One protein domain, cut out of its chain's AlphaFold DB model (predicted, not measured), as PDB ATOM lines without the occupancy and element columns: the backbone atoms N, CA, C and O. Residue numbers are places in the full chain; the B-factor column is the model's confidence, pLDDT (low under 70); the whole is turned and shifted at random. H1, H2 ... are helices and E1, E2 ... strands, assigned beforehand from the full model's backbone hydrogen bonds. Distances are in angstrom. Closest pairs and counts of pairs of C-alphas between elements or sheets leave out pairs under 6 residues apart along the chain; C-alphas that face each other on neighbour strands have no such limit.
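Overview. This is residues 35 to 168 of the 292 residues of an uncharacterized protein of Trichomonas vaginalis (UniProt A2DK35). With little regular structure, the chain winds first in stacked turns, whose short strands E1, E2 and E3 form a parallel sheet, in that order, along one side; helix H3 lies near the middle of the whole, and H4 and H5 lie beyond it, away from E1. The printed part has 134 residues, under half in five named helices and three strands (E1 H1 E2 E3 H2 H3 H4 H5), class mixed. It is compact, radius of gyration of the C-alphas 14.2 A, spanning 43 by 33 by 23 A.

Along the chain. E1, residues 44 to 46, begins at C-alpha (133.556, 179.824, 137.732); E2 is 66 to 68, E3 88 to 90. H1 is 58 to 61, H2 95 to 98, H3 102 to 110, H4 124 to 132; H5, 136 to 144, 12.4 A long, ends at (150.964, 177.960, 151.696).

Arrangement. Within hydrogen-bond range are N 45 and O 66, 3.0 A, and N 67 and O 88, 3.0 A. E1, H1, E2 form a strand-helix-strand unit, parallel neighbour strands joined through a helix, its crossover right-handed. H3 only grazes the sheet. H3 touches H5, about perpendicular at 82 degrees; their closest C-alphas, Tyr 108 and Gln 140, are 4.7 A apart. H2 and H3, like H4 and H5, are close but not clearly touching. In H3, H4 and H5 every O i to N i+4 pair is within hydrogen-bond range; H1 and H2 are too short for one.

Size, cuts and confidence. The printed part has no cut. Links E1 to H1, E2 to E3 and H3 to H4 are long. Residue 42 alone has pLDDT under 70.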
ATOM      1  N   ASP A  35     146.611 171.630 136.781       91.19
ATOM      2  CA  ASP A  35     147.446 171.714 135.582       91.19
ATOM      3  C   ASP A  35     146.826 171.041 134.355       91.19
ATOM      4  O   ASP A  35     147.116 171.454 133.228       91.19
ATOM      5  N   GLU A  36     145.983 170.038 134.593       90.25
ATOM      6  CA  GLU A  36     145.236 169.280 133.588       90.25
ATOM      7  C   GLU A  36     143.967 170.015 133.126       90.25
ATOM      8  O   GLU A  36     143.334 169.614 132.148       90.25
ATOM      9  N   ILE A  37     143.600 171.103 133.810       88.44
ATOM     10  CA  ILE A  37     142.428 171.914 133.502       88.44
ATOM     11  C   ILE A  37     142.858 173.050 132.562       88.44
ATOM     12  O   ILE A  37     143.775 173.815 132.873       88.44
ATOM     13  N   PRO A  38     142.210 173.217 131.398       86.31
ATOM     14  CA  PRO A  38     142.536 174.308 130.494       86.31
ATOM     15  C   PRO A  38     142.278 175.681 131.125       86.31
ATOM     16  O   PRO A  38     141.272 175.909 131.791       86.31
ATOM     17  N   ALA A  39     143.140 176.655 130.845       81.62
ATOM     18  CA  ALA A  39     143.025 178.011 131.393       81.62
ATOM     19  C   ALA A  39     141.835 178.831 130.835       81.62
ATOM     20  O   ALA A  39     141.649 179.986 131.206       81.62
ATOM     21  N   ASN A  40     141.023 178.272 129.929       78.50
ATOM     22  CA  ASN A  40     139.894 178.977 129.310       78.50
ATOM     23  C   ASN A  40     138.664 179.108 130.232       78.50
ATOM     24  O   ASN A  40     137.715 179.816 129.884       78.50
ATOM     25  N   PHE A  41     138.669 178.464 131.403       73.94
ATOM     26  CA  PHE A  41     137.651 178.672 132.428       73.94
ATOM     27  C   PHE A  41     137.778 180.071 133.022       73.94
ATOM     28  O   PHE A  41     138.695 180.371 133.781       73.94
ATOM     29  N   SER A  42     136.846 180.944 132.649       69.19
ATOM     30  CA  SER A  42     137.048 182.377 132.826       69.19
ATOM     31  C   SER A  42     136.805 182.874 134.250       69.19
ATOM     32  O   SER A  42     137.483 183.814 134.654       69.19
ATOM     33  N   GLN A  43     135.858 182.303 135.010       89.31
ATOM     34  CA  GLN A  43     135.462 182.861 136.319       89.31
ATOM     35  C   GLN A  43     134.865 181.857 137.314       89.31
ATOM     36  O   GLN A  43     134.997 182.060 138.517       89.31
ATOM     37  N   ASN A  44     134.198 180.801 136.853       92.12
ATOM     38  CA  ASN A  44     133.556 179.824 137.732       92.12
ATOM     39  C   ASN A  44     134.040 178.433 137.351       92.12
ATOM     40  O   ASN A  44     133.960 178.066 136.177       92.12
ATOM     41  N   LEU A  45     134.531 177.689 138.335       92.50
ATOM     42  CA  LEU A  45     135.041 176.343 138.142       92.50
ATOM     43  C   LEU A  45     134.443 175.418 139.198       92.50
ATOM     44  O   LEU A  45     134.588 175.657 140.396       92.50
ATOM     45  N   ASP A  46     133.753 174.385 138.730       93.00
ATOM     46  CA  ASP A  46     133.180 173.327 139.556       93.00
ATOM     47  C   ASP A  46     133.973 172.042 139.311       93.00
ATOM     48  O   ASP A  46     133.961 171.488 138.213       93.00
ATOM     49  N   LEU A  47     134.704 171.621 140.338       92.62
ATOM     50  CA  LEU A  47     135.489 170.391 140.415       92.62
ATOM     51  C   LEU A  47     134.925 169.462 141.487       92.62
ATOM     52  O   LEU A  47     135.655 168.634 142.043       92.62
ATOM     53  N   SER A  48     133.641 169.600 141.811       93.00
ATOM     54  CA  SER A  48     133.016 168.745 142.799       93.00
ATOM     55  C   SER A  48     133.111 167.271 142.384       93.00
ATOM     56  O   SER A  48     132.933 166.894 141.222       93.00
ATOM     57  N   ASN A  49     133.439 166.425 143.360       92.12
ATOM     58  CA  ASN A  49     133.625 164.978 143.228       92.12
ATOM     59  C   ASN A  49     134.717 164.542 142.231       92.12
ATOM     60  O   ASN A  49     134.738 163.384 141.817       92.12
ATOM     61  N   GLN A  50     135.636 165.438 141.859       91.75
ATOM     62  CA  GLN A  50     136.815 165.092 141.061       91.75
ATOM     63  C   GLN A  50     137.945 164.527 141.940       91.75
ATOM     64  O   GLN A  50     137.971 164.701 143.160       91.75
ATOM     65  N   PHE A  51     138.939 163.885 141.322       92.19
ATOM     66  CA  PHE A  51     140.076 163.266 142.024       92.19
ATOM     67  C   PHE A  51     141.209 164.235 142.387       92.19
ATOM     68  O   PHE A  51     142.297 163.794 142.787       92.19
ATOM     69  N   ILE A  52     140.946 165.541 142.303       93.00
ATOM     70  CA  ILE A  52     141.912 166.590 142.617       93.00
ATOM     71  C   ILE A  52     142.444 166.378 144.034       93.00
ATOM     72  O   ILE A  52     141.682 166.259 144.995       93.00
ATOM     73  N   ASN A  53     143.761 166.311 144.170       94.44
ATOM     74  CA  ASN A  53     144.427 166.086 145.457       94.44
ATOM     75  C   ASN A  53     145.518 167.120 145.760       94.44
ATOM     76  O   ASN A  53     146.068 167.123 146.858       94.44
ATOM     77  N   THR A  54     145.792 168.026 144.821       95.12
ATOM     78  CA  THR A  54     146.819 169.061 144.940       95.12
ATOM     79  C   THR A  54     146.364 170.374 144.306       95.12
ATOM     80  O   THR A  54     145.552 170.390 143.380       95.12
ATOM     81  N   TRP A  55     146.938 171.483 144.772       95.88
ATOM     82  CA  TRP A  55     146.761 172.822 144.203       95.88
ATOM     83  C   TRP A  55     147.689 173.114 143.017       95.88
ATOM     84  O   TRP A  55     147.660 174.215 142.468       95.88
ATOM     85  N   THR A  56     148.526 172.155 142.612       94.56
ATOM     86  CA  THR A  56     149.425 172.292 141.458       94.56
ATOM     87  C   THR A  56     148.648 172.751 140.220       94.56
ATOM     88  O   THR A  56     147.640 172.144 139.860       94.56
ATOM     89  N   GLY A  57     149.098 173.850 139.609       92.44
ATOM     90  CA  GLY A  57     148.476 174.461 138.431       92.44
ATOM     91  C   GLY A  57     147.412 175.523 138.706       92.44
ATOM     92  O   GLY A  57     146.976 176.180 137.765       92.44
ATOM     93  N   ILE A  58     147.025 175.770 139.967       93.75
ATOM     94  CA  ILE A  58     145.935 176.708 140.302       93.75
ATOM     95  C   ILE A  58     146.169 178.135 139.773       93.75
ATOM     96  O   ILE A  58     145.224 178.832 139.411       93.75
ATOM     97  N   LEU A  59     147.434 178.556 139.658       91.38
ATOM     98  CA  LEU A  59     147.816 179.860 139.106       91.38
ATOM     99  C   LEU A  59     147.446 180.040 137.628       91.38
ATOM    100  O   LEU A  59     147.382 181.167 137.164       91.38
ATOM    101  N   LYS A  60     147.143 178.978 136.875       91.50
ATOM    102  CA  LYS A  60     146.599 179.117 135.512       91.50
ATOM    103  C   LYS A  60     145.218 179.785 135.497       91.50
ATOM    104  O   LYS A  60     144.755 180.202 134.439       91.50
ATOM    105  N   HIS A  61     144.573 179.889 136.658       91.44
ATOM    106  CA  HIS A  61     143.197 180.331 136.817       91.44
ATOM    107  C   HIS A  61     143.079 181.583 137.717       91.44
ATOM    108  O   HIS A  61     142.187 181.675 138.559       91.44
ATOM    109  N   GLU A  62     143.965 182.574 137.551       90.81
ATOM    110  CA  GLU A  62     144.002 183.806 138.379       90.81
ATOM    111  C   GLU A  62     142.711 184.651 138.321       90.81
ATOM    112  O   GLU A  62     142.442 185.470 139.206       90.81
ATOM    113  N   SER A  63     141.901 184.461 137.274       92.06
ATOM    114  CA  SER A  63     140.621 185.146 137.076       92.06
ATOM    115  C   SER A  63     139.432 184.456 137.751       92.06
ATOM    116  O   SER A  63     138.311 184.955 137.631       92.06
ATOM    117  N   LEU A  64     139.638 183.331 138.453       94.62
ATOM    118  CA  LEU A  64     138.558 182.640 139.160       94.62
ATOM    119  C   LEU A  64     137.908 183.548 140.193       94.62
ATOM    120  O   LEU A  64     138.577 184.161 141.013       94.62
ATOM    121  N   ILE A  65     136.583 183.578 140.155       97.06
ATOM    122  CA  ILE A  65     135.701 184.259 141.096       97.06
ATOM    123  C   ILE A  65     135.050 183.239 142.029       97.06
ATOM    124  O   ILE A  65     134.909 183.513 143.220       97.06
ATOM    125  N   SER A  66     134.685 182.065 141.511       97.38
ATOM    126  CA  SER A  66     134.096 180.973 142.284       97.38
ATOM    127  C   SER A  66     134.797 179.657 141.984       97.38
ATOM    128  O   SER A  66     134.986 179.303 140.818       97.38
ATOM    129  N   LEU A  67     135.123 178.916 143.041       97.06
ATOM    130  CA  LEU A  67     135.715 177.588 142.960       97.06
ATOM    131  C   LEU A  67     134.970 176.617 143.879       97.06
ATOM    132  O   LEU A  67     134.878 176.849 145.084       97.06
ATOM    133  N   ASP A  68     134.479 175.516 143.319       97.19
ATOM    134  CA  ASP A  68     133.967 174.377 144.080       97.19
ATOM    135  C   ASP A  68     134.915 173.185 143.921       97.19
ATOM    136  O   ASP A  68     135.167 172.730 142.811       97.19
ATOM    137  N   ILE A  69     135.470 172.700 145.028       96.94
ATOM    138  CA  ILE A  69     136.300 171.489 145.109       96.94
ATOM    139  C   ILE A  69     135.698 170.483 146.096       96.94
ATOM    140  O   ILE A  69     136.414 169.692 146.715       96.94
ATOM    141  N   SER A  70     134.386 170.536 146.322       97.81
ATOM    142  CA  SER A  70     133.713 169.665 147.284       97.81
ATOM    143  C   SER A  70     133.871 168.190 146.901       97.81
ATOM    144  O   SER A  70     133.825 167.836 145.731       97.81
ATOM    145  N   GLY A  71     134.085 167.304 147.871       95.31
ATOM    146  CA  GLY A  71     134.286 165.871 147.613       95.31
ATOM    147  C   GLY A  71     135.610 165.511 146.922       95.31
ATOM    148  O   GLY A  71     135.806 164.352 146.561       95.31
ATOM    149  N   THR A  72     136.524 166.469 146.743       95.81
ATOM    150  CA  THR A  72     137.894 166.197 146.282       95.81
ATOM    151  C   THR A  72     138.783 165.665 147.416       95.81
ATOM    152  O   THR A  72     138.384 165.585 148.582       95.81
ATOM    153  N   LYS A  73     140.024 165.293 147.089       95.81
ATOM    154  CA  LYS A  73     140.997 164.697 148.020       95.81
ATOM    155  C   LYS A  73     142.012 165.697 148.581       95.81
ATOM    156  O   LYS A  73     142.947 165.280 149.260       95.81
ATOM    157  N   ILE A  74     141.852 166.992 148.310       96.38
ATOM    158  CA  ILE A  74     142.750 168.030 148.831       96.38
ATOM    159  C   ILE A  74     142.731 168.020 150.366       96.38
ATOM    160  O   ILE A  74     141.669 168.086 150.985       96.38
ATOM    161  N   SER A  75     143.912 167.951 150.984       95.69
ATOM    162  CA  SER A  75     144.058 167.800 152.439       95.69
ATOM    163  C   SER A  75     144.767 168.939 153.155       95.69
ATOM    164  O   SER A  75     144.700 169.021 154.380       95.69
ATOM    165  N   ASP A  76     145.431 169.817 152.417       96.19
ATOM    166  CA  ASP A  76     146.109 170.991 152.948       96.19
ATOM    167  C   ASP A  76     146.072 172.134 151.921       96.19
ATOM    168  O   ASP A  76     145.502 171.999 150.838       96.19
ATOM    169  N   PHE A  77     146.653 173.279 152.276       97.62
ATOM    170  CA  PHE A  77     146.774 174.445 151.396       97.62
ATOM    171  C   PHE A  77     148.183 174.582 150.796       97.62
ATOM    172  O   PHE A  77     148.568 175.665 150.345       97.62
ATOM    173  N   LYS A  78     148.981 173.509 150.789       96.81
ATOM    174  CA  LYS A  78     150.346 173.543 150.268       96.81
ATOM    175  C   LYS A  78     150.335 173.846 148.772       96.81
ATOM    176  O   LYS A  78     149.604 173.231 148.002       96.81
ATOM    177  N   GLY A  79     151.176 174.787 148.356       93.38
ATOM    178  CA  GLY A  79     151.277 175.192 146.952       93.38
ATOM    179  C   GLY A  79     150.130 176.084 146.471       93.38
ATOM    180  O   GLY A  79     150.078 176.408 145.286       93.38
ATOM    181  N   THR A  80     149.234 176.514 147.368       95.69
ATOM    182  CA  THR A  80     148.284 177.588 147.058       95.69
ATOM    183  C   THR A  80     148.998 178.925 146.896       95.69
ATOM    184  O   THR A  80     150.105 179.142 147.391       95.69
ATOM    185  N   ASN A  81     148.328 179.844 146.207       91.19
ATOM    186  CA  ASN A  81     148.751 181.225 146.052       91.19
ATOM    187  C   ASN A  81     147.555 182.155 146.231       91.19
ATOM    188  O   ASN A  81     146.402 181.724 146.201       91.19
ATOM    189  N   ASN A  82     147.848 183.443 146.397       93.56
ATOM    190  CA  ASN A  82     146.813 184.461 146.439       93.56
ATOM    191  C   ASN A  82     146.087 184.528 145.082       93.56
ATOM    192  O   ASN A  82     146.707 184.848 144.069       93.56
ATOM    193  N   LEU A  83     144.785 184.246 145.071       94.56
ATOM    194  CA  LEU A  83     143.937 184.340 143.883       94.56
ATOM    195  C   LEU A  83     143.060 185.580 144.010       94.56
ATOM    196  O   LEU A  83     141.906 185.478 144.416       94.56
ATOM    197  N   ASN A  84     143.606 186.749 143.673       93.88
ATOM    198  CA  ASN A  84     143.012 188.069 143.950       93.88
ATOM    199  C   ASN A  84     141.551 188.252 143.487       93.88
ATOM    200  O   ASN A  84     140.854 189.131 143.991       93.88
ATOM    201  N   SER A  85     141.094 187.456 142.519       95.69
ATOM    202  CA  SER A  85     139.726 187.502 141.990       95.69
ATOM    203  C   SER A  85     138.745 186.590 142.738       95.69
ATOM    204  O   SER A  85     137.535 186.793 142.609       95.69
ATOM    205  N   LEU A  86     139.239 185.611 143.508       97.56
ATOM    206  CA  LEU A  86     138.443 184.534 144.097       97.56
ATOM    207  C   LEU A  86     137.615 185.057 145.264       97.56
ATOM    208  O   LEU A  86     138.153 185.478 146.278       97.56
ATOM    209  N   LYS A  87     136.295 184.994 145.140       98.12
ATOM    210  CA  LYS A  87     135.353 185.468 146.157       98.12
ATOM    211  C   LYS A  87     134.700 184.314 146.901       98.12
ATOM    212  O   LYS A  87     134.532 184.403 148.113       98.12
ATOM    213  N   THR A  88     134.376 183.241 146.188       98.38
ATOM    214  CA  THR A  88     133.643 182.098 146.731       98.38
ATOM    215  C   THR A  88     134.472 180.831 146.611       98.38
ATOM    216  O   THR A  88     134.983 180.516 145.536       98.38
ATOM    217  N   LEU A  89     134.574 180.093 147.713       98.56
ATOM    218  CA  LEU A  89     135.266 178.810 147.766       98.56
ATOM    219  C   LEU A  89     134.395 177.762 148.464       98.56
ATOM    220  O   LEU A  89     133.881 178.002 149.553       98.56
ATOM    221  N   LYS A  90     134.268 176.572 147.882       98.62
ATOM    222  CA  LYS A  90     133.638 175.421 148.537       98.62
ATOM    223  C   LYS A  90     134.599 174.247 148.580       98.62
ATOM    224  O   LYS A  90     135.216 173.921 147.576       98.62
ATOM    225  N   PHE A  91     134.717 173.620 149.742       98.06
ATOM    226  CA  PHE A  91     135.532 172.424 149.968       98.06
ATOM    227  C   PHE A  91     134.827 171.438 150.906       98.06
ATOM    228  O   PHE A  91     135.458 170.726 151.691       98.06
ATOM    229  N   ILE A  92     133.497 171.392 150.842       97.19
ATOM    230  CA  ILE A  92     132.681 170.492 151.659       97.19
ATOM    231  C   ILE A  92     133.077 169.043 151.348       97.19
ATOM    232  O   ILE A  92     133.386 168.705 150.210       97.19
ATOM    233  N   ASN A  93     133.088 168.168 152.355       96.38
ATOM    234  CA  ASN A  93     133.470 166.757 152.202       96.38
ATOM    235  C   ASN A  93     134.894 166.526 151.657       96.38
ATOM    236  O   ASN A  93     135.168 165.475 151.084       96.38
ATOM    237  N   THR A  94     135.810 167.476 151.852       97.25
ATOM    238  CA  THR A  94     137.248 167.274 151.617       97.25
ATOM    239  C   THR A  94     137.978 167.021 152.939       97.25
ATOM    240  O   THR A  94     137.491 167.432 154.001       97.25
ATOM    241  N   PRO A  95     139.177 166.408 152.927       96.62
ATOM    242  CA  PRO A  95     139.987 166.293 154.135       96.62
ATOM    243  C   PRO A  95     140.337 167.640 154.799       96.62
ATOM    244  O   PRO A  95     140.576 167.647 156.008       96.62
ATOM    245  N   LEU A  96     140.286 168.774 154.078       96.75
ATOM    246  CA  LEU A  96     140.430 170.117 154.666       96.75
ATOM    247  C   LEU A  96     139.434 170.374 155.801       96.75
ATOM    248  O   LEU A  96     139.784 171.034 156.775       96.75
ATOM    249  N   MET A  97     138.215 169.825 155.727       96.06
ATOM    250  CA  MET A  97     137.194 169.989 156.773       96.06
ATOM    251  C   MET A  97     137.611 169.404 158.130       96.06
ATOM    252  O   MET A  97     137.021 169.751 159.149       96.06
ATOM    253  N   ASN A  98     138.631 168.540 158.160       93.19
ATOM    254  CA  ASN A  98     139.159 167.951 159.390       93.19
ATOM    255  C   ASN A  98     140.241 168.810 160.066       93.19
ATOM    256  O   ASN A  98     140.740 168.427 161.130       93.19
ATOM    257  N   LEU A  99     140.646 169.926 159.452       94.44
ATOM    258  CA  LEU A  99     141.588 170.871 160.047       94.44
ATOM    259  C   LEU A  99     140.898 171.697 161.152       94.44
ATOM    260  O   LEU A  99     139.685 171.882 161.098       94.44
ATOM    261  N   PRO A 100     141.636 172.237 162.142       94.50
ATOM    262  CA  PRO A 100     141.028 172.992 163.244       94.50
ATOM    263  C   PRO A 100     140.355 174.304 162.819       94.50
ATOM    264  O   PRO A 100     139.292 174.647 163.326       94.50
ATOM    265  N   TYR A 101     140.970 175.035 161.881       96.94
ATOM    266  CA  TYR A 101     140.493 176.338 161.402       96.94
ATOM    267  C   TYR A 101     140.529 176.404 159.864       96.94
ATOM    268  O   TYR A 101     141.324 177.162 159.296       96.94
ATOM    269  N   PRO A 102     139.717 175.601 159.155       96.69
ATOM    270  CA  PRO A 102     139.855 175.422 157.711       96.69
ATOM    271  C   PRO A 102     139.450 176.668 156.919       96.69
ATOM    272  O   PRO A 102     140.138 177.034 155.971       96.69
ATOM    273  N   GLN A 103     138.394 177.373 157.341       97.75
ATOM    274  CA  GLN A 103     137.955 178.621 156.707       97.75
ATOM    275  C   GLN A 103     139.017 179.725 156.844       97.75
ATOM    276  O   GLN A 103     139.398 180.348 155.858       97.75
ATOM    277  N   ILE A 104     139.571 179.913 158.045       97.94
ATOM    278  CA  ILE A 104     140.631 180.905 158.295       97.94
ATOM    279  C   ILE A 104     141.906 180.543 157.527       97.94
ATOM    280  O   ILE A 104     142.555 181.409 156.945       97.94
ATOM    281  N   SER A 105     142.245 179.253 157.475       98.19
ATOM    282  CA  SER A 105     143.373 178.767 156.677       98.19
ATOM    283  C   SER A 105     143.170 179.068 155.191       98.19
ATOM    284  O   SER A 105     144.103 179.533 154.546       98.19
ATOM    285  N   ALA A 106     141.954 178.903 154.662       98.31
ATOM    286  CA  ALA A 106     141.636 179.270 153.285       98.31
ATOM    287  C   ALA A 106     141.780 180.780 153.028       98.31
ATOM    288  O   ALA A 106     142.296 181.163 151.980       98.31
ATOM    289  N   ILE A 107     141.402 181.636 153.985       98.31
ATOM    290  CA  ILE A 107     141.600 183.094 153.893       98.31
ATOM    291  C   ILE A 107     143.092 183.442 153.825       98.31
ATOM    292  O   ILE A 107     143.503 184.222 152.969       98.31
ATOM    293  N   TYR A 108     143.940 182.836 154.661       98.19
ATOM    294  CA  TYR A 108     145.390 183.052 154.564       98.19
ATOM    295  C   TYR A 108     145.996 182.446 153.284       98.19
ATOM    296  O   TYR A 108     146.897 183.035 152.680       98.19
ATOM    297  N   ALA A 109     145.498 181.293 152.838       97.94
ATOM    298  CA  ALA A 109     145.958 180.623 151.627       97.94
ATOM    299  C   ALA A 109     145.656 181.454 150.371       97.94
ATOM    300  O   ALA A 109     146.578 181.839 149.645       97.94
ATOM    301  N   PHE A 110     144.380 181.783 150.155       97.50
ATOM    302  CA  PHE A 110     143.886 182.402 148.927       97.50
ATOM    303  C   PHE A 110     143.782 183.913 148.979       97.50
ATOM    304  O   PHE A 110     143.820 184.508 147.912       97.50
ATOM    305  N   GLY A 111     143.692 184.520 150.161       96.44
ATOM    306  CA  GLY A 111     143.625 185.966 150.352       96.44
ATOM    307  C   GLY A 111     142.327 186.465 151.000       96.44
ATOM    308  O   GLY A 111     141.333 185.752 151.153       96.44
ATOM    309  N   TYR A 112     142.355 187.741 151.385       97.31
ATOM    310  CA  TYR A 112     141.312 188.434 152.156       97.31
ATOM    311  C   TYR A 112     140.084 188.858 151.334       97.31
ATOM    312  O   TYR A 112     139.120 189.380 151.884       97.31
ATOM    313  N   GLN A 113     140.112 188.661 150.018       97.00
ATOM    314  CA  GLN A 113     139.008 188.956 149.102       97.00
ATOM    315  C   GLN A 113     137.866 187.927 149.166       97.00
ATOM    316  O   GLN A 113     136.796 188.182 148.603       97.00
ATOM    317  N   LEU A 114     138.085 186.775 149.818       97.50
ATOM    318  CA  LEU A 114     137.048 185.770 150.020       97.50
ATOM    319  C   LEU A 114     135.876 186.391 150.786       97.50
ATOM    320  O   LEU A 114     136.044 186.971 151.856       97.50
ATOM    321  N   ASN A 115     134.679 186.262 150.224       96.69
ATOM    322  CA  ASN A 115     133.436 186.733 150.827       96.69
ATOM    323  C   ASN A 115     132.589 185.585 151.380       96.69
ATOM    324  O   ASN A 115     131.733 185.820 152.231       96.69
ATOM    325  N   SER A 116     132.807 184.366 150.889       98.00
ATOM    326  CA  SER A 116     132.028 183.195 151.257       98.00
ATOM    327  C   SER A 116     132.853 181.923 151.153       98.00
ATOM    328  O   SER A 116     133.572 181.702 150.174       98.00
ATOM    329  N   ILE A 117     132.733 181.079 152.176       98.44
ATOM    330  CA  ILE A 117     133.320 179.744 152.202       98.44
ATOM    331  C   ILE A 117     132.237 178.748 152.599       98.44
ATOM    332  O   ILE A 117     131.579 178.942 153.613       98.44
ATOM    333  N   ASN A 118     132.069 177.671 151.828       97.75
ATOM    334  CA  ASN A 118     131.057 176.634 152.082       97.75
ATOM    335  C   ASN A 118     129.642 177.215 152.275       97.75
ATOM    336  O   ASN A 118     128.929 176.831 153.195       97.75
ATOM    337  N   ASP A 119     129.268 178.170 151.418       95.44
ATOM    338  CA  ASP A 119     127.992 178.905 151.462       95.44
ATOM    339  C   ASP A 119     127.782 179.811 152.693       95.44
ATOM    340  O   ASP A 119     126.767 180.501 152.790       95.44
ATOM    341  N   GLU A 120     128.761 179.904 153.593       96.19
ATOM    342  CA  GLU A 120     128.743 180.832 154.720       96.19
ATOM    343  C   GLU A 120     129.438 182.140 154.341       96.19
ATOM    344  O   GLU A 120     130.554 182.145 153.821       96.19
ATOM    345  N   THR A 121     128.779 183.272 154.600       96.69
ATOM    346  CA  THR A 121     129.368 184.598 154.367       96.69
ATOM    347  C   THR A 121     130.370 184.930 155.466       96.69
ATOM    348  O   THR A 121     130.048 184.834 156.649       96.69
ATOM    349  N   ILE A 122     131.557 185.390 155.078       95.50
ATOM    350  CA  ILE A 122     132.588 185.840 156.013       95.50
ATOM    351  C   ILE A 122     132.313 187.296 156.389       95.50
ATOM    352  O   ILE A 122     132.076 188.148 155.526       95.50
ATOM    353  N   SER A 123     132.357 187.608 157.684       96.06
ATOM    354  CA  SER A 123     132.186 188.989 158.135       96.06
ATOM    355  C   SER A 123     133.359 189.864 157.686       96.06
ATOM    356  O   SER A 123     134.523 189.508 157.861       96.06
ATOM    357  N   LYS A 124     133.066 191.084 157.221       95.44
ATOM    358  CA  LYS A 124     134.101 192.093 156.929       95.44
ATOM    359  C   LYS A 124     134.982 192.393 158.144       95.44
ATOM    360  O   LYS A 124     136.171 192.631 157.987       95.44
ATOM    361  N   THR A 125     134.411 192.363 159.349       95.38
ATOM    362  CA  THR A 125     135.170 192.592 160.588       95.38
ATOM    363  C   THR A 125     136.157 191.465 160.869       95.38
ATOM    364  O   THR A 125     137.234 191.718 161.390       95.38
ATOM    365  N   GLU A 126     135.805 190.227 160.513       94.88
ATOM    366  CA  GLU A 126     136.706 189.081 160.639       94.88
ATOM    367  C   GLU A 126     137.843 189.175 159.620       94.88
ATOM    368  O   GLU A 126     138.998 188.974 159.978       94.88
ATOM    369  N   ILE A 127     137.541 189.569 158.379       96.25
ATOM    370  CA  ILE A 127     138.564 189.807 157.357       96.25
ATOM    371  C   ILE A 127     139.571 190.876 157.797       96.25
ATOM    372  O   ILE A 127     140.773 190.623 157.731       96.25
ATOM    373  N   GLU A 128     139.115 192.043 158.266       96.00
ATOM    374  CA  GLU A 128     140.043 193.084 158.732       96.00
ATOM    375  C   GLU A 128     140.837 192.613 159.960       96.00
ATOM    376  O   GLU A 128     142.049 192.800 159.994       96.00
ATOM    377  N   HIS A 129     140.214 191.880 160.894       95.06
ATOM    378  CA  HIS A 129     140.921 191.286 162.037       95.06
ATOM    379  C   HIS A 129     142.069 190.361 161.612       95.06
ATOM    380  O   HIS A 129     143.192 190.470 162.103       95.06
ATOM    381  N   LEU A 130     141.809 189.448 160.673       96.25
ATOM    382  CA  LEU A 130     142.819 188.508 160.178       96.25
ATOM    383  C   LEU A 130     143.937 189.214 159.406       96.25
ATOM    384  O   LEU A 130     145.101 188.803 159.481       96.25
ATOM    385  N   LYS A 131     143.581 190.268 158.668       95.50
ATOM    386  CA  LYS A 131     144.486 191.060 157.835       95.50
ATOM    387  C   LYS A 131     145.422 191.938 158.661       95.50
ATOM    388  O   LYS A 131     146.607 191.986 158.335       95.50
ATOM    389  N   GLU A 132     144.909 192.580 159.710       95.69
ATOM    390  CA  GLU A 132     145.651 193.465 160.622       95.69
ATOM    391  C   GLU A 132     146.490 192.707 161.662       95.69
ATOM    392  O   GLU A 132     147.310 193.303 162.360       95.69
ATOM    393  N   HIS A 133     146.330 191.384 161.762       94.94
ATOM    394  CA  HIS A 133     147.135 190.561 162.656       94.94
ATOM    395  C   HIS A 133     148.644 190.715 162.375       94.94
ATOM    396  O   HIS A 133     149.087 190.608 161.231       94.94
ATOM    397  N   LEU A 134     149.458 190.873 163.427       94.81
ATOM    398  CA  LEU A 134     150.908 191.126 163.329       94.81
ATOM    399  C   LEU A 134     151.647 190.089 162.464       94.81
ATOM    400  O   LEU A 134     152.556 190.423 161.711       94.81
ATOM    401  N   LEU A 135     151.230 188.826 162.563       96.12
ATOM    402  CA  LEU A 135     151.828 187.692 161.850       96.12
ATOM    403  C   LEU A 135     151.120 187.345 160.533       96.12
ATOM    404  O   LEU A 135     151.351 186.277 159.981       96.12
ATOM    405  N   SER A 136     150.240 188.213 160.030       96.12
ATOM    406  CA  SER A 136     149.406 187.983 158.840       96.12
ATOM    407  C   SER A 136     150.211 187.465 157.640       96.12
ATOM    408  O   SER A 136     149.901 186.404 157.100       96.12
ATOM    409  N   GLN A 137     151.309 188.134 157.274       96.75
ATOM    410  CA  GLN A 137     152.166 187.714 156.154       96.75
ATOM    411  C   GLN A 137     152.867 186.372 156.406       96.75
ATOM    412  O   GLN A 137     152.928 185.524 155.516       96.75
ATOM    413  N   GLU A 138     153.372 186.155 157.620       97.69
ATOM    414  CA  GLU A 138     154.047 184.908 157.978       97.69
ATOM    415  C   GLU A 138     153.068 183.725 158.003       97.69
ATOM    416  O   GLU A 138     153.384 182.646 157.504       97.69
ATOM    417  N   LEU A 139     151.844 183.941 158.493       98.00
ATOM    418  CA  LEU A 139     150.762 182.960 158.451       98.00
ATOM    419  C   LEU A 139     150.438 182.567 157.010       98.00
ATOM    420  O   LEU A 139     150.397 181.375 156.720       98.00
ATOM    421  N   GLN A 140     150.295 183.524 156.086       97.75
ATOM    422  CA  GLN A 140     150.087 183.195 154.670       97.75
ATOM    423  C   GLN A 140     151.200 182.292 154.127       97.75
ATOM    424  O   GLN A 140     150.916 181.280 153.488       97.75
ATOM    425  N   GLN A 141     152.465 182.616 154.411       97.69
ATOM    426  CA  GLN A 141     153.608 181.819 153.957       97.69
ATOM    427  C   GLN A 141     153.600 180.408 154.556       97.69
ATOM    428  O   GLN A 141     153.773 179.431 153.830       97.69
ATOM    429  N   LYS A 142     153.363 180.282 155.867       98.00
ATOM    430  CA  LYS A 142     153.320 178.988 156.562       98.00
ATOM    431  C   LYS A 142     152.176 178.113 156.057       98.00
ATOM    432  O   LYS A 142     152.405 176.945 155.751       98.00
ATOM    433  N   ILE A 143     150.974 178.667 155.910       98.19
ATOM    434  CA  ILE A 143     149.813 177.928 155.399       98.19
ATOM    435  C   ILE A 143     150.058 177.460 153.957       98.19
ATOM    436  O   ILE A 143     149.874 176.279 153.662       98.19
ATOM    437  N   ARG A 144     150.585 178.328 153.078       97.44
ATOM    438  CA  ARG A 144     150.964 177.960 151.696       97.44
ATOM    439  C   ARG A 144     152.116 176.952 151.626       97.44
ATOM    440  O   ARG A 144     152.251 176.241 150.632       97.44
ATOM    441  N   ALA A 145     152.927 176.852 152.677       97.00
ATOM    442  CA  ALA A 145     153.965 175.833 152.825       97.00
ATOM    443  C   ALA A 145     153.443 174.494 153.389       97.00
ATOM    444  O   ALA A 145     154.214 173.537 153.477       97.00
ATOM    445  N   GLY A 146     152.155 174.400 153.743       96.38
ATOM    446  CA  GLY A 146     151.524 173.182 154.264       96.38
ATOM    447  C   GLY A 146     151.509 173.067 155.791       96.38
ATOM    448  O   GLY A 146     151.231 171.992 156.319       96.38
ATOM    449  N   PHE A 147     151.808 174.144 156.525       97.69
ATOM    450  CA  PHE A 147     151.549 174.168 157.965       97.69
ATOM    451  C   PHE A 147     150.044 174.245 158.230       97.69
ATOM    452  O   PHE A 147     149.280 174.816 157.453       97.69
ATOM    453  N   ILE A 148     149.623 173.691 159.363       97.12
ATOM    454  CA  ILE A 148     148.232 173.690 159.811       97.12
ATOM    455  C   ILE A 148     148.051 174.822 160.816       97.12
ATOM    456  O   ILE A 148     148.866 174.972 161.726       97.12
ATOM    457  N   LEU A 149     146.973 175.597 160.682       97.44
ATOM    458  CA  LEU A 149     146.551 176.543 161.710       97.44
ATOM    459  C   LEU A 149     145.932 175.766 162.877       97.44
ATOM    460  O   LEU A 149     144.881 175.141 162.737       97.44
ATOM    461  N   CYS A 150     146.608 175.783 164.019       93.94
ATOM    462  CA  CYS A 150     146.273 175.009 165.211       93.94
ATOM    463  C   CYS A 150     145.635 175.892 166.309       93.94
ATOM    464  O   CYS A 150     145.092 175.359 167.274       93.94
ATOM    465  N   SER A 151     145.636 177.224 166.144       93.50
ATOM    466  CA  SER A 151     144.977 178.195 167.032       93.50
ATOM    467  C   SER A 151     144.420 179.401 166.261       93.50
ATOM    468  O   SER A 151     144.932 179.753 165.199       93.50
ATOM    469  N   TYR A 152     143.390 180.055 166.807       93.38
ATOM    470  CA  TYR A 152     142.849 181.293 166.244       93.38
ATOM    471  C   TYR A 152     143.852 182.454 166.424       93.38
ATOM    472  O   TYR A 152     144.349 182.649 167.538       93.38
ATOM    473  N   PRO A 153     144.128 183.258 165.381       91.94
ATOM    474  CA  PRO A 153     145.089 184.362 165.426       91.94
ATOM    475  C   PRO A 153     144.532 185.553 166.221       91.94
ATOM    476  O   PRO A 153     143.943 186.494 165.688       91.94
ATOM    477  N   LYS A 154     144.682 185.499 167.543       89.44
ATOM    478  CA  LYS A 154     144.372 186.617 168.442       89.44
ATOM    479  C   LYS A 154     145.510 187.636 168.409       89.44
ATOM    480  O   LYS A 154     146.666 187.241 168.478       89.44
ATOM    481  N   TYR A 155     145.186 188.931 168.475       84.12
ATOM    482  CA  TYR A 155     146.168 190.031 168.486       84.12
ATOM    483  C   TYR A 155     147.277 189.918 169.541       84.12
ATOM    484  O   TYR A 155     148.337 190.511 169.387       84.12
ATOM    485  N   THR A 156     147.041 189.181 170.627       86.75
ATOM    486  CA  THR A 156     148.016 188.989 171.705       86.75
ATOM    487  C   THR A 156     149.122 187.991 171.361       86.75
ATOM    488  O   THR A 156     150.085 187.887 172.112       86.75
ATOM    489  N   ILE A 157     148.979 187.212 170.285       88.31
ATOM    490  CA  ILE A 157     149.924 186.151 169.929       88.31
ATOM    491  C   ILE A 157     150.964 186.705 168.956       88.31
ATOM    492  O   ILE A 157     150.656 187.052 167.818       88.31
ATOM    493  N   THR A 158     152.214 186.755 169.408       91.56
ATOM    494  CA  THR A 158     153.344 187.301 168.640       91.56
ATOM    495  C   THR A 158     154.312 186.235 168.132       91.56
ATOM    496  O   THR A 158     155.211 186.558 167.366       91.56
ATOM    497  N   ASP A 159     154.147 184.977 168.542       93.62
ATOM    498  CA  ASP A 159     154.968 183.850 168.092       93.62
ATOM    499  C   ASP A 159     154.158 182.935 167.171       93.62
ATOM    500  O   ASP A 159     153.141 182.355 167.564       93.62
ATOM    501  N   ILE A 160     154.642 182.784 165.940       94.56
ATOM    502  CA  ILE A 160     154.018 181.970 164.900       94.56
ATOM    503  C   ILE A 160     153.837 180.507 165.322       94.56
ATOM    504  O   ILE A 160     152.844 179.880 164.955       94.56
ATOM    505  N   ASN A 161     154.744 179.961 166.136       93.75
ATOM    506  CA  ASN A 161     154.723 178.550 166.530       93.75
ATOM    507  C   ASN A 161     153.594 178.230 167.519       93.75
ATOM    508  O   ASN A 161     153.254 177.065 167.726       93.75
ATOM    509  N   GLN A 162     152.982 179.260 168.111       92.81
ATOM    510  CA  GLN A 162     151.763 179.119 168.909       92.81
ATOM    511  C   GLN A 162     150.509 179.019 168.032       92.81
ATOM    512  O   GLN A 162     149.479 178.514 168.478       92.81
ATOM    513  N   LEU A 163     150.586 179.496 166.786       95.25
ATOM    514  CA  LEU A 163     149.472 179.499 165.844       95.25
ATOM    515  C   LEU A 163     149.501 178.297 164.916       95.25
ATOM    516  O   LEU A 163     148.445 177.731 164.641       95.25
ATOM    517  N   VAL A 164     150.679 177.892 164.441       96.81
ATOM    518  CA  VAL A 164     150.800 176.845 163.422       96.81
ATOM    519  C   VAL A 164     151.577 175.629 163.902       96.81
ATOM    520  O   VAL A 164     152.449 175.711 164.762       96.81
ATOM    521  N   CYS A 165     151.271 174.475 163.315       94.44
ATOM    522  CA  CYS A 165     151.993 173.237 163.561       94.44
ATOM    523  C   CYS A 165     152.144 172.408 162.272       94.44
ATOM    524  O   CYS A 165     151.445 172.639 161.287       94.44
ATOM    525  N   THR A 166     153.104 171.481 162.234       93.75
ATOM    526  CA  THR A 166     153.267 170.569 161.086       93.75
ATOM    527  C   THR A 166     152.158 169.515 161.074       93.75
ATOM    528  O   THR A 166     151.567 169.217 162.115       93.75
ATOM    529  N   GLY A 167     151.901 168.902 159.913       86.12
ATOM    530  CA  GLY A 167     150.931 167.805 159.792       86.12
ATOM    531  C   GLY A 167     151.214 166.641 160.746       86.12
ATOM    532  O   GLY A 167     150.307 166.145 161.412       86.12
ATOM    533  N   GLU A 168     152.482 166.260 160.898       85.44
ATOM    534  CA  GLU A 168     152.908 165.208 161.830       85.44
ATOM    535  C   GLU A 168     152.622 165.570 163.292       85.44
ATOM    536  O   GLU A 168     152.069 164.761 164.046       85.44
TER     537      GLU A 168